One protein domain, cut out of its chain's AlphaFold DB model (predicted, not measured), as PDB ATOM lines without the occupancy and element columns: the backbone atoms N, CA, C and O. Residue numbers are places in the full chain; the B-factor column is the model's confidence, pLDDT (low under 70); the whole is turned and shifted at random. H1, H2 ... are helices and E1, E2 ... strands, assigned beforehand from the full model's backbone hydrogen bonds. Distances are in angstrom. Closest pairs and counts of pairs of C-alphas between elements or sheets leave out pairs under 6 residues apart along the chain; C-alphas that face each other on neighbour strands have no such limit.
ATOM      1  N   ASN A 149     162.141  -6.310 151.332       82.06
ATOM      2  CA  ASN A 149     161.387  -7.399 151.948       82.06
ATOM      3  C   ASN A 149     159.908  -7.044 152.178       82.06
ATOM      4  O   ASN A 149     159.059  -7.911 151.998       82.06
ATOM      5  N   HIS A 150     159.591  -5.792 152.527       86.31
ATOM      6  CA  HIS A 150     158.197  -5.346 152.664       86.31
ATOM      7  C   HIS A 150     157.477  -5.414 151.313       86.31
ATOM      8  O   HIS A 150     156.390  -5.976 151.212       86.31
ATOM      9  N   PHE A 151     158.135  -4.948 150.250       83.50
ATOM     10  CA  PHE A 151     157.580  -5.018 148.899       83.50
ATOM     11  C   PHE A 151     157.499  -6.441 148.353       83.50
ATOM     12  O   PHE A 151     156.516  -6.770 147.710       83.50
ATOM     13  N   ASN A 152     158.438  -7.330 148.681       82.75
ATOM     14  CA  ASN A 152     158.332  -8.744 148.310       82.75
ATOM     15  C   ASN A 152     157.093  -9.424 148.924       82.75
ATOM     16  O   ASN A 152     156.531 -10.332 148.311       82.75
ATOM     17  N   LEU A 153     156.691  -9.025 150.140       81.25
ATOM     18  CA  LEU A 153     155.472  -9.519 150.786       81.25
ATOM     19  C   LEU A 153     154.227  -8.992 150.065       81.25
ATOM     20  O   LEU A 153     153.351  -9.782 149.726       81.25
ATOM     21  N   VAL A 154     154.182  -7.692 149.769       83.81
ATOM     22  CA  VAL A 154     153.098  -7.065 148.995       83.81
ATOM     23  C   VAL A 154     152.978  -7.673 147.589       83.81
ATOM     24  O   VAL A 154     151.895  -8.090 147.178       83.81
ATOM     25  N   ASP A 155     154.098  -7.838 146.885       79.62
ATOM     26  CA  ASP A 155     154.181  -8.448 145.553       79.62
ATOM     27  C   ASP A 155     153.695  -9.909 145.549       79.62
ATOM     28  O   ASP A 155     153.263 -10.429 144.515       79.62
ATOM     29  N   ALA A 156     153.684 -10.590 146.702       75.12
ATOM     30  CA  ALA A 156     153.150 -11.944 146.807       75.12
ATOM     31  C   ALA A 156     151.636 -12.017 146.531       75.12
ATOM     32  O   ALA A 156     151.171 -13.060 146.062       75.12
ATOM     33  N   ALA A 157     150.869 -10.936 146.756       75.38
ATOM     34  CA  ALA A 157     149.459 -10.871 146.351       75.38
ATOM     35  C   ALA A 157     149.309 -11.063 144.835       75.38
ATOM     36  O   ALA A 157     148.440 -11.799 144.366       75.38
ATOM     37  N   TRP A 158     150.217 -10.467 144.066       75.31
ATOM     38  CA  TRP A 158     150.204 -10.488 142.608       75.31
ATOM     39  C   TRP A 158     150.654 -11.821 142.006       75.31
ATOM     40  O   TRP A 158     150.325 -12.126 140.860       75.31
ATOM     41  N   GLY A 159     151.366 -12.640 142.784       72.06
ATOM     42  CA  GLY A 159     151.737 -14.006 142.414       72.06
ATOM     43  C   GLY A 159     150.596 -15.028 142.508       72.06
ATOM     44  O   GLY A 159     150.792 -16.180 142.122       72.06
ATOM     45  N   ARG A 160     149.420 -14.645 143.027       74.50
ATOM     46  CA  ARG A 160     148.233 -15.512 143.142       74.50
ATOM     47  C   ARG A 160     147.368 -15.474 141.876       74.50
ATOM     48  O   ARG A 160     147.512 -14.587 141.038       74.50
ATOM     49  N   ASP A 161     146.428 -16.416 141.755       77.56
ATOM     50  CA  ASP A 161     145.581 -16.601 140.562       77.56
ATOM     51  C   ASP A 161     144.820 -15.335 140.129       77.56
ATOM     52  O   ASP A 161     144.678 -15.080 138.932       77.56
ATOM     53  N   PHE A 162     144.362 -14.516 141.080       78.62
ATOM     54  CA  PHE A 162     143.684 -13.243 140.801       78.62
ATOM     55  C   PHE A 162     144.656 -12.157 140.318       78.62
ATOM     56  O   PHE A 162     144.350 -11.443 139.366       78.62
ATOM     57  N   GLY A 163     145.863 -12.079 140.888       81.44
ATOM     58  CA  GLY A 163     146.908 -11.164 140.430       81.44
ATOM     59  C   GLY A 163     147.375 -11.503 139.016       81.44
ATOM     60  O   GLY A 163     147.423 -10.635 138.143       81.44
ATOM     61  N   ALA A 164     147.601 -12.791 138.748       81.94
ATOM     62  CA  ALA A 164     147.927 -13.287 137.416       81.94
ATOM     63  C   ALA A 164     146.794 -13.031 136.402       81.94
ATOM     64  O   ALA A 164     147.066 -12.632 135.265       81.94
ATOM     65  N   SER A 165     145.532 -13.220 136.806       83.88
ATOM     66  CA  SER A 165     144.355 -12.937 135.970       83.88
ATOM     67  C   SER A 165     144.221 -11.447 135.652       83.88
ATOM     68  O   SER A 165     144.055 -11.101 134.481       83.88
ATOM     69  N   CYS A 166     144.397 -10.565 136.643       87.50
ATOM     70  CA  CYS A 166     144.415  -9.115 136.443       87.50
ATOM     71  C   CYS A 166     145.500  -8.706 135.435       87.50
ATOM     72  O   CYS A 166     145.197  -8.113 134.400       87.50
ATOM     73  N   LEU A 167     146.760  -9.085 135.675       86.81
ATOM     74  CA  LEU A 167     147.886  -8.745 134.797       86.81
ATOM     75  C   LEU A 167     147.682  -9.258 133.362       86.81
ATOM     76  O   LEU A 167     147.936  -8.539 132.394       86.81
ATOM     77  N   THR A 168     147.141 -10.472 133.215       86.31
ATOM     78  CA  THR A 168     146.806 -11.054 131.907       86.31
ATOM     79  C   THR A 168     145.704 -10.269 131.198       86.31
ATOM     80  O   THR A 168     145.823 -10.007 130.001       86.31
ATOM     81  N   ALA A 169     144.647  -9.873 131.913       85.62
ATOM     82  CA  ALA A 169     143.547  -9.090 131.352       85.62
ATOM     83  C   ALA A 169     144.005  -7.701 130.880       85.62
ATOM     84  O   ALA A 169     143.511  -7.194 129.874       85.62
ATOM     85  N   LEU A 170     144.972  -7.114 131.585       84.94
ATOM     86  CA  LEU A 170     145.580  -5.830 131.244       84.94
ATOM     87  C   LEU A 170     146.673  -5.939 130.171       84.94
ATOM     88  O   LEU A 170     147.008  -4.939 129.537       84.94
ATOM     89  N   GLY A 171     147.221  -7.136 129.950       85.75
ATOM     90  CA  GLY A 171     148.318  -7.367 129.011       85.75
ATOM     91  C   GLY A 171     149.642  -6.739 129.454       85.75
ATOM     92  O   GLY A 171     150.420  -6.315 128.600       85.75
ATOM     93  N   VAL A 172     149.887  -6.663 130.767       84.56
ATOM     94  CA  VAL A 172     151.087  -6.053 131.371       84.56
ATOM     95  C   VAL A 172     151.715  -6.975 132.415       84.56
ATOM     96  O   VAL A 172     151.083  -7.908 132.905       84.56
ATOM     97  N   CYS A 173     152.957  -6.690 132.789       82.44
ATOM     98  CA  CYS A 173     153.652  -7.290 133.923       82.44
ATOM     99  C   CYS A 173     153.818  -6.263 135.055       82.44
ATOM    100  O   CYS A 173     153.867  -5.060 134.803       82.44
ATOM    101  N   LEU A 174     154.029  -6.723 136.295       77.62
ATOM    102  CA  LEU A 174     154.349  -5.841 137.432       77.62
ATOM    103  C   LEU A 174     155.522  -4.884 137.152       77.62
ATOM    104  O   LEU A 174     155.460  -3.696 137.457       77.62
ATOM    105  N   SER A 175     156.563  -5.368 136.471       78.44
ATOM    106  CA  SER A 175     157.724  -4.538 136.125       78.44
ATOM    107  C   SER A 175     157.428  -3.415 135.116       78.44
ATOM    108  O   SER A 175     158.284  -2.568 134.872       78.44
ATOM    109  N   ASP A 176     156.263  -3.426 134.458       80.38
ATOM    110  CA  ASP A 176     155.870  -2.352 133.539       80.38
ATOM    111  C   ASP A 176     155.386  -1.110 134.301       80.38
ATOM    112  O   ASP A 176     155.509   0.006 133.786       80.38
ATOM    113  N   PHE A 177     154.918  -1.289 135.542       77.25
ATOM    114  CA  PHE A 177     154.507  -0.208 136.439       77.25
ATOM    115  C   PHE A 177     155.701   0.622 136.907       77.25
ATOM    116  O   PHE A 177     155.686   1.842 136.756       77.25
ATOM    117  N   SER A 178     156.774  -0.027 137.375       74.75
ATOM    118  CA  SER A 178     158.003   0.662 137.814       74.75
ATOM    119  C   SER A 178     158.695   1.421 136.683       74.75
ATOM    120  O   SER A 178     159.327   2.447 136.909       74.75
ATOM    121  N   LYS A 179     158.511   0.984 135.434       76.44
ATOM    122  CA  LYS A 179     159.044   1.663 134.242       76.44
ATOM    123  C   LYS A 179     158.148   2.786 133.715       76.44
ATOM    124  O   LYS A 179     158.538   3.460 132.765       76.44
ATOM    125  N   GLY A 180     156.948   2.971 134.274       72.44
ATOM    126  CA  GLY A 180     155.966   3.941 133.781       72.44
ATOM    127  C   GLY A 180     155.443   3.635 132.371       72.44
ATOM    128  O   GLY A 180     155.027   4.546 131.659       72.44
ATOM    129  N   ASN A 181     155.482   2.367 131.947       76.62
ATOM    130  CA  ASN A 181     155.131   1.941 130.586       76.62
ATOM    131  C   ASN A 181     153.640   1.596 130.410       76.62
ATOM    132  O   ASN A 181     153.225   1.214 129.314       76.62
ATOM    133  N   VAL A 182     152.829   1.717 131.463       82.19
ATOM    134  CA  VAL A 182     151.393   1.412 131.433       82.19
ATOM    135  C   VAL A 182     150.612   2.655 131.002       82.19
ATOM    136  O   VAL A 182     150.749   3.726 131.591       82.19
ATOM    137  N   SER A 183     149.799   2.539 129.948       84.88
ATOM    138  CA  SER A 183     149.005   3.665 129.446       84.88
ATOM    139  C   SER A 183     147.815   3.976 130.360       84.88
ATOM    140  O   SER A 183     147.301   3.102 131.056       84.88
ATOM    141  N   ALA A 184     147.320   5.216 130.303       84.25
ATOM    142  CA  ALA A 184     146.151   5.638 131.078       84.25
ATOM    143  C   ALA A 184     144.898   4.785 130.790       84.25
ATOM    144  O   ALA A 184     144.150   4.477 131.710       84.25
ATOM    145  N   ASP A 185     144.698   4.350 129.540       84.06
ATOM    146  CA  ASP A 185     143.568   3.488 129.167       84.06
ATOM    147  C   ASP A 185     143.662   2.093 129.815       84.06
ATOM    148  O   ASP A 185     142.644   1.504 130.184       84.06
ATOM    149  N   VAL A 186     144.880   1.564 129.987       85.81
ATOM    150  CA  VAL A 186     145.109   0.289 130.687       85.81
ATOM    151  C   VAL A 186     144.863   0.455 132.187       85.81
ATOM    152  O   VAL A 186     144.191  -0.387 132.776       85.81
ATOM    153  N   LEU A 187     145.316   1.557 132.794       84.69
ATOM    154  CA  LEU A 187     145.040   1.858 134.206       84.69
ATOM    155  C   LEU A 187     143.531   2.009 134.472       84.69
ATOM    156  O   LEU A 187     143.008   1.391 135.394       84.69
ATOM    157  N   ALA A 188     142.803   2.722 133.608       84.19
ATOM    158  CA  ALA A 188     141.347   2.851 133.709       84.19
ATOM    159  C   ALA A 188     140.617   1.503 133.529       84.19
ATOM    160  O   ALA A 188     139.576   1.248 134.137       84.19
ATOM    161  N   THR A 189     141.166   0.608 132.701       85.44
ATOM    162  CA  THR A 189     140.642  -0.758 132.558       85.44
ATOM    163  C   THR A 189     140.846  -1.560 133.843       85.44
ATOM    164  O   THR A 189     139.950  -2.298 134.245       85.44
ATOM    165  N   ALA A 190     141.985  -1.389 134.517       84.75
ATOM    166  CA  ALA A 190     142.276  -2.053 135.782       84.75
ATOM    167  C   ALA A 190     141.306  -1.645 136.896       84.75
ATOM    168  O   ALA A 190     140.810  -2.506 137.614       84.75
ATOM    169  N   GLU A 191     140.956  -0.361 136.982       83.44
ATOM    170  CA  GLU A 191     140.018   0.165 137.988       83.44
ATOM    171  C   GLU A 191     138.610  -0.452 137.910       83.44
ATOM    172  O   GLU A 191     137.888  -0.479 138.903       83.44
ATOM    173  N   SER A 192     138.211  -0.954 136.738       84.00
ATOM    174  CA  SER A 192     136.894  -1.570 136.517       84.00
ATOM    175  C   SER A 192     136.935  -3.096 136.397       84.00
ATOM    176  O   SER A 192     135.890  -3.726 136.207       84.00
ATOM    177  N   ASN A 193     138.120  -3.703 136.506       87.81
ATOM    178  CA  ASN A 193     138.306  -5.142 136.398       87.81
ATOM    179  C   ASN A 193     138.182  -5.815 137.785       87.81
ATOM    180  O   ASN A 193     138.992  -5.524 138.664       87.81
ATOM    181  N   PRO A 194     137.241  -6.761 137.985       87.06
ATOM    182  CA  PRO A 194     137.037  -7.419 139.279       87.06
ATOM    183  C   PRO A 194     138.259  -8.167 139.832       87.06
ATOM    184  O   PRO A 194     138.467  -8.180 141.045       87.06
ATOM    185  N   ASP A 195     139.081  -8.770 138.971       84.94
ATOM    186  CA  ASP A 195     140.299  -9.468 139.397       84.94
ATOM    187  C   ASP A 195     141.345  -8.464 139.902       84.94
ATOM    188  O   ASP A 195     142.049  -8.724 140.878       84.94
ATOM    189  N   CYS A 196     141.406  -7.284 139.274       87.44
ATOM    190  CA  CYS A 196     142.272  -6.189 139.702       87.44
ATOM    191  C   CYS A 196     141.785  -5.520 140.997       87.44
ATOM    192  O   CYS A 196     142.600  -5.101 141.811       87.44
ATOM    193  N   THR A 197     140.477  -5.459 141.242       84.50
ATOM    194  CA  THR A 197     139.955  -5.049 142.555       84.50
ATOM    195  C   THR A 197     140.322  -6.074 143.629       84.50
ATOM    196  O   THR A 197     140.844  -5.709 144.675       84.50
ATOM    197  N   THR A 198     140.137  -7.366 143.340       85.12
ATOM    198  CA  THR A 198     140.404  -8.454 144.296       85.12
ATOM    199  C   THR A 198     141.881  -8.523 144.706       85.12
ATOM    200  O   THR A 198     142.186  -8.758 145.874       85.12
ATOM    201  N   VAL A 199     142.817  -8.315 143.768       84.38
ATOM    202  CA  VAL A 199     144.256  -8.298 144.097       84.38
ATOM    203  C   VAL A 199     144.634  -7.104 144.976       84.38
ATOM    204  O   VAL A 199     145.449  -7.277 145.876       84.38
ATOM    205  N   LEU A 200     144.025  -5.929 144.763       83.31
ATOM    206  CA  LEU A 200     144.258  -4.750 145.604       83.31
ATOM    207  C   LEU A 200     143.709  -4.951 147.021       83.31
ATOM    208  O   LEU A 200     144.399  -4.626 147.979       83.31
ATOM    209  N   GLU A 201     142.527  -5.556 147.164       82.06
ATOM    210  CA  GLU A 201     141.981  -5.922 148.480       82.06
ATOM    211  C   GLU A 201     142.927  -6.872 149.231       82.06
ATOM    212  O   GLU A 201     143.284  -6.619 150.377       82.06
ATOM    213  N   HIS A 202     143.423  -7.923 148.567       81.81
ATOM    214  CA  HIS A 202     144.393  -8.843 149.178       81.81
ATOM    215  C   HIS A 202     145.742  -8.191 149.484       81.81
ATOM    216  O   HIS A 202     146.423  -8.596 150.423       81.81
ATOM    217  N   GLN A 203     146.168  -7.224 148.674       83.75
ATOM    218  CA  GLN A 203     147.338  -6.417 148.989       83.75
ATOM    219  C   GLN A 203     147.103  -5.616 150.277       83.75
ATOM    220  O   GLN A 203     148.007  -5.577 151.106       83.75
ATOM    221  N   GLY A 204     145.907  -5.047 150.463       81.56
ATOM    222  CA  GLY A 204     145.488  -4.412 151.714       81.56
ATOM    223  C   GLY A 204     145.637  -5.342 152.914       81.56
ATOM    224  O   GLY A 204     146.374  -5.017 153.837       81.56
ATOM    225  N   ASP A 205     145.085  -6.556 152.834       77.31
ATOM    226  CA  ASP A 205     145.195  -7.555 153.910       77.31
ATOM    227  C   ASP A 205     146.658  -7.910 154.265       77.31
ATOM    228  O   ASP A 205     146.994  -8.183 155.420       77.31
ATOM    229  N   ILE A 206     147.554  -7.953 153.268       82.81
ATOM    230  CA  ILE A 206     148.986  -8.200 153.501       82.81
ATOM    231  C   ILE A 206     149.647  -6.991 154.161       82.81
ATOM    232  O   ILE A 206     150.502  -7.172 155.026       82.81
ATOM    233  N   VAL A 207     149.288  -5.775 153.748       83.38
ATOM    234  CA  VAL A 207     149.805  -4.553 154.367       83.38
ATOM    235  C   VAL A 207     149.358  -4.462 155.819       83.38
ATOM    236  O   VAL A 207     150.218  -4.234 156.665       83.38
ATOM    237  N   ASP A 208     148.087  -4.735 156.121       75.69
ATOM    238  CA  ASP A 208     147.572  -4.779 157.495       75.69
ATOM    239  C   ASP A 208     148.418  -5.718 158.361       75.69
ATOM    240  O   ASP A 208     148.913  -5.334 159.417       75.69
ATOM    241  N   TYR A 209     148.708  -6.921 157.859       75.81
ATOM    242  CA  TYR A 209     149.605  -7.843 158.549       75.81
ATOM    243  C   TYR A 209     151.023  -7.283 158.747       75.81
ATOM    244  O   TYR A 209     151.616  -7.472 159.807       75.81
ATOM    245  N   ILE A 210     151.617  -6.648 157.727       78.06
ATOM    246  CA  ILE A 210     152.965  -6.070 157.846       78.06
ATOM    247  C   ILE A 210     152.964  -4.995 158.933       78.06
ATOM    248  O   ILE A 210     153.863  -4.984 159.773       78.06
ATOM    249  N   VAL A 211     151.955  -4.128 158.939       75.94
ATOM    250  CA  VAL A 211     151.800  -3.062 159.931       75.94
ATOM    251  C   VAL A 211     151.647  -3.649 161.335       75.94
ATOM    252  O   VAL A 211     152.349  -3.203 162.242       75.94
ATOM    253  N   ASP A 212     150.828  -4.688 161.499       70.25
ATOM    254  CA  ASP A 212     150.582  -5.336 162.792       70.25
ATOM    255  C   ASP A 212     151.813  -6.085 163.341       70.25
ATOM    256  O   ASP A 212     152.105  -6.023 164.537       70.25
ATOM    257  N   GLU A 213     152.547  -6.804 162.486       73.56
ATOM    258  CA  GLU A 213     153.597  -7.742 162.922       73.56
ATOM    259  C   GLU A 213     155.023  -7.189 162.806       73.56
ATOM    260  O   GLU A 213     155.928  -7.622 163.526       73.56
ATOM    261  N   ILE A 214     155.259  -6.268 161.871       79.06
ATOM    262  CA  ILE A 214     156.587  -5.715 161.560       79.06
ATOM    263  C   ILE A 214     156.640  -4.216 161.883       79.06
ATOM    264  O   ILE A 214     157.690  -3.723 162.304       79.06
ATOM    265  N   GLY A 215     155.513  -3.519 161.750       74.56
ATOM    266  CA  GLY A 215     155.406  -2.071 161.855       74.56
ATOM    267  C   GLY A 215     155.350  -1.410 160.479       74.56
ATOM    268  O   GLY A 215     155.930  -1.901 159.507       74.56
ATOM    269  N   ASP A 216     154.641  -0.284 160.409       83.94
ATOM    270  CA  ASP A 216     154.536   0.508 159.185       83.94
ATOM    271  C   ASP A 216     155.910   1.064 158.761       83.94
ATOM    272  O   ASP A 216     156.858   1.164 159.551       83.94
ATOM    273  N   CYS A 217     156.039   1.408 157.485       84.19
ATOM    274  CA  CYS A 217     157.275   1.907 156.907       84.19
ATOM    275  C   CYS A 217     157.011   2.982 155.854       84.19
ATOM    276  O   CYS A 217     155.951   3.048 155.239       84.19
ATOM    277  N   ARG A 218     158.006   3.832 155.617       86.00
ATOM    278  CA  ARG A 218     157.935   4.904 154.626       86.00
ATOM    279  C   ARG A 218     158.225   4.360 153.232       86.00
ATOM    280  O   ARG A 218     159.297   3.806 152.995       86.00
ATOM    281  N   VAL A 219     157.303   4.565 152.293       83.81
ATOM    282  CA  VAL A 219     157.473   4.163 150.891       83.81
ATOM    283  C   VAL A 219     158.175   5.258 150.090       83.81
ATOM    284  O   VAL A 219     159.247   5.036 149.535       83.81
ATOM    285  N   VAL A 220     157.578   6.450 150.022       79.25
ATOM    286  CA  VAL A 220     158.148   7.611 149.323       79.25
ATOM    287  C   VAL A 220     157.560   8.899 149.881       79.25
ATOM    288  O   VAL A 220     156.363   8.987 150.139       79.25
ATOM    289  N   GLY A 221     158.383   9.936 150.043       74.88
ATOM    290  CA  GLY A 221     157.911  11.218 150.570       74.88
ATOM    291  C   GLY A 221     157.257  11.053 151.946       74.88
ATOM    292  O   GLY A 221     157.938  10.666 152.890       74.88
ATOM    293  N   ASN A 222     155.957  11.351 152.036       67.50
ATOM    294  CA  ASN A 222     155.147  11.172 153.250       67.50
ATOM    295  C   ASN A 222     154.188   9.976 153.159       67.50
ATOM    296  O   ASN A 222     153.352   9.824 154.030       67.50
ATOM    297  N   THR A 223     154.255   9.181 152.094       75.75
ATOM    298  CA  THR A 223     153.373   8.027 151.909       75.75
ATOM    299  C   THR A 223     153.955   6.837 152.658       75.75
ATOM    300  O   THR A 223     155.072   6.402 152.341       75.75
ATOM    301  N   SER A 224     153.215   6.322 153.640       84.12
ATOM    302  CA  SER A 224     153.554   5.068 154.310       84.12
ATOM    303  C   SER A 224     153.102   3.843 153.505       84.12
ATOM    304  O   SER A 224     152.451   3.964 152.461       84.12
ATOM    305  N   LEU A 225     153.479   2.646 153.954       85.50
ATOM    306  CA  LEU A 225     153.007   1.404 153.351       85.50
ATOM    307  C   LEU A 225     151.512   1.221 153.609       85.50
ATOM    308  O   LEU A 225     150.794   0.812 152.697       85.50
ATOM    309  N   TYR A 226     151.058   1.572 154.813       83.06
ATOM    310  CA  TYR A 226     149.642   1.590 155.161       83.06
ATOM    311  C   TYR A 226     148.843   2.534 154.255       83.06
ATOM    312  O   TYR A 226     147.872   2.094 153.643       83.06
ATOM    313  N   ASP A 227     149.291   3.777 154.053       80.56
ATOM    314  CA  ASP A 227     148.621   4.722 153.145       80.56
ATOM    315  C   ASP A 227     148.527   4.172 151.716       80.56
ATOM    316  O   ASP A 227     147.489   4.272 151.056       80.56
ATOM    317  N   LEU A 228     149.615   3.554 151.238       83.19
ATOM    318  CA  LEU A 228     149.687   2.972 149.900       83.19
ATOM    319  C   LEU A 228     148.651   1.853 149.688       83.19
ATOM    320  O   LEU A 228     148.264   1.599 148.546       83.19
ATOM    321  N   SER A 229     148.192   1.184 150.750       83.06
ATOM    322  CA  SER A 229     147.198   0.107 150.654       83.06
ATOM    323  C   SER A 229     145.805   0.591 150.232       83.06
ATOM    324  O   SER A 229     145.056  -0.170 149.623       83.06
ATOM    325  N   PHE A 230     145.482   1.868 150.465       79.81
ATOM    326  CA  PHE A 230     144.197   2.464 150.080       79.81
ATOM    327  C   PHE A 230     144.193   3.031 148.660       79.81
ATOM    328  O   PHE A 230     143.155   3.494 148.176       79.81
ATOM    329  N   PHE A 231     145.345   3.033 147.989       80.69
ATOM    330  CA  PHE A 231     145.486   3.662 146.684       80.69
ATOM    331  C   PHE A 231     144.777   2.832 145.617       80.69
ATOM    332  O   PHE A 231     144.895   1.606 145.556       80.69
ATOM    333  N   ASN A 232     144.077   3.512 144.710       80.12
ATOM    334  CA  ASN A 232     143.592   2.856 143.503       80.12
ATOM    335  C   ASN A 232     144.760   2.517 142.561       80.12
ATOM    336  O   ASN A 232     145.904   2.936 142.742       80.12
ATOM    337  N   PHE A 233     144.463   1.770 141.502       78.44
ATOM    338  CA  PHE A 233     145.472   1.265 140.572       78.44
ATOM    339  C   PHE A 233     146.322   2.379 139.929       78.44
ATOM    340  O   PHE A 233     147.536   2.234 139.773       78.44
ATOM    341  N   SER A 234     145.696   3.508 139.584       81.62
ATOM    342  CA  SER A 234     146.377   4.668 139.001       81.62
ATOM    343  C   SER A 234     147.292   5.368 140.012       81.62
ATOM    344  O   SER A 234     148.407   5.771 139.671       81.62
ATOM    345  N   GLU A 235     146.844   5.522 141.255       83.50
ATOM    346  CA  GLU A 235     147.620   6.103 142.355       83.50
ATOM    347  C   GLU A 235     148.811   5.213 142.726       83.50
ATOM    348  O   GLU A 235     149.942   5.694 142.804       83.50
ATOM    349  N   TRP A 236     148.584   3.906 142.838       81.75
ATOM    350  CA  TRP A 236     149.614   2.912 143.124       81.75
ATOM    351  C   TRP A 236     150.698   2.880 142.035       81.75
ATOM    352  O   TRP A 236     151.891   2.988 142.328       81.75
ATOM    353  N   ALA A 237     150.297   2.865 140.757       81.38
ATOM    354  CA  ALA A 237     151.222   2.959 139.624       81.38
ATOM    355  C   ALA A 237     152.061   4.254 139.649       81.38
ATOM    356  O   ALA A 237     153.239   4.260 139.281       81.38
ATOM    357  N   ASN A 238     151.465   5.363 140.101       83.56
ATOM    358  CA  ASN A 238     152.149   6.646 140.234       83.56
ATOM    359  C   ASN A 238     153.152   6.693 141.387       83.56
ATOM    360  O   ASN A 238     154.112   7.452 141.282       83.56
ATOM    361  N   VAL A 239     152.953   5.929 142.458       83.12
ATOM    362  CA  VAL A 239     153.943   5.801 143.535       83.12
ATOM    363  C   VAL A 239     155.096   4.920 143.079       83.12
ATOM    364  O   VAL A 239     156.257   5.299 143.208       83.12
ATOM    365  N   ILE A 240     154.792   3.786 142.453       81.12
ATOM    366  CA  ILE A 240     155.806   2.798 142.080       81.12
ATOM    367  C   ILE A 240     156.839   3.324 141.090       81.12
ATOM    368  O   ILE A 240     158.020   3.019 141.222       81.12
ATOM    369  N   LYS A 241     156.439   4.182 140.145       77.81
ATOM    370  CA  LYS A 241     157.386   4.827 139.215       77.81
ATOM    371  C   LYS A 241     158.417   5.737 139.908       77.81
ATOM    372  O   LYS A 241     159.329   6.217 139.245       77.81
ATOM    373  N   THR A 242     158.207   6.070 141.183       79.25
ATOM    374  CA  THR A 242     159.077   6.960 141.972       79.25
ATOM    375  C   THR A 242     159.992   6.204 142.935       79.25
ATOM    376  O   THR A 242     160.762   6.834 143.654       79.25
TER     377      THR A 242
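This is residues 149 to 242 of the 298 residues of an uncharacterized protein of Aphanomyces euteiches (UniProt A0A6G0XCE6). One long helix, H5, runs the length of one side of a compact body, with H1 packed beside it and running back, H2 crossing its first residues and the short H6 packed on it near Gly 204. Over the rest of the body, H7 reaches from H4 at its first residues to H3 at its last, and a small turn of E1 and residues 221 to 224 leads into H6. The 94 printed residues, with seven named helices and one named strand in the order H1 H2 H3 H4 H5 E1 H6 H7, are mostly helix. The whole is compact and rounded, with a radius of gyration of the C-alphas of 12.6 A and spans of 34 by 27 by 20 A.

Find C-alpha 194 at (137.037, -7.419, 139.279); from there H5, residues 194 to 213, runs 28.9 A to C-alpha 213 at (153.597, -7.742, 162.922). Before it, look for H1, residues 149 to 158, 14.9 A; H2, residues 161 to 170, 14.2 A; H3, residues 174 to 178; and H4, residues 184 to 191, 10.7 A. After it come the strand E1, residues 218 to 220, H6, residues 225 to 229, and H7, residues 233 to 240, which runs 10.6 A to C-alpha 240 at (155.806, 2.798, 142.080).

Start at H5, the hub, touching four other helices. H1 touches it at a shallow tilt of 28 degrees, opposite ways; the closest C-alphas, of Ala 157 and Gln 203, are 5.6 A apart. H2 touches residues 195 to 199 of H5 alone, at a steep tilt of 49 degrees, opposite ways, with C-alphas 166 and 196 closest at 4.9 A. H6 touches H5, the closest C-alphas, of Gly 204 and Ser 229, being 4.9 A apart. H4 only just touches H5, with 3 pairs of C-alphas within 8 A, and only at the corner; C-alphas 190 and 196 are closest at 5.7 A. Farther out, H4 touches H2, C-alphas 170 and 186 being closest at 6.2 A, and touches H7 at a steep tilt of 66 degrees, C-alphas 187 and 234 being closest at 5.7 A. H7 also touches H3, where C-alphas 178 and 240 are closest at 5.3 A. E1 pairs with no named strand, but its residues pair antiparallel with residues 223 to 224. H1 and H7 are apart. In H2, H4, H5, H6 and H7 every O i to N i+4 pair is within hydrogen-bond range; in H1 it is 4 of 6, and in H3 0 of 1, beside 1 of 2 O i to N i+3 pairs.

Look for the two C-alphas farthest apart at Asp 185 and Glu 213, 37.0 A from each other. The printed part has no cut, and the seven links are tight. The mean pLDDT of the printed part is 81.1, and residue 222 alone is under 70.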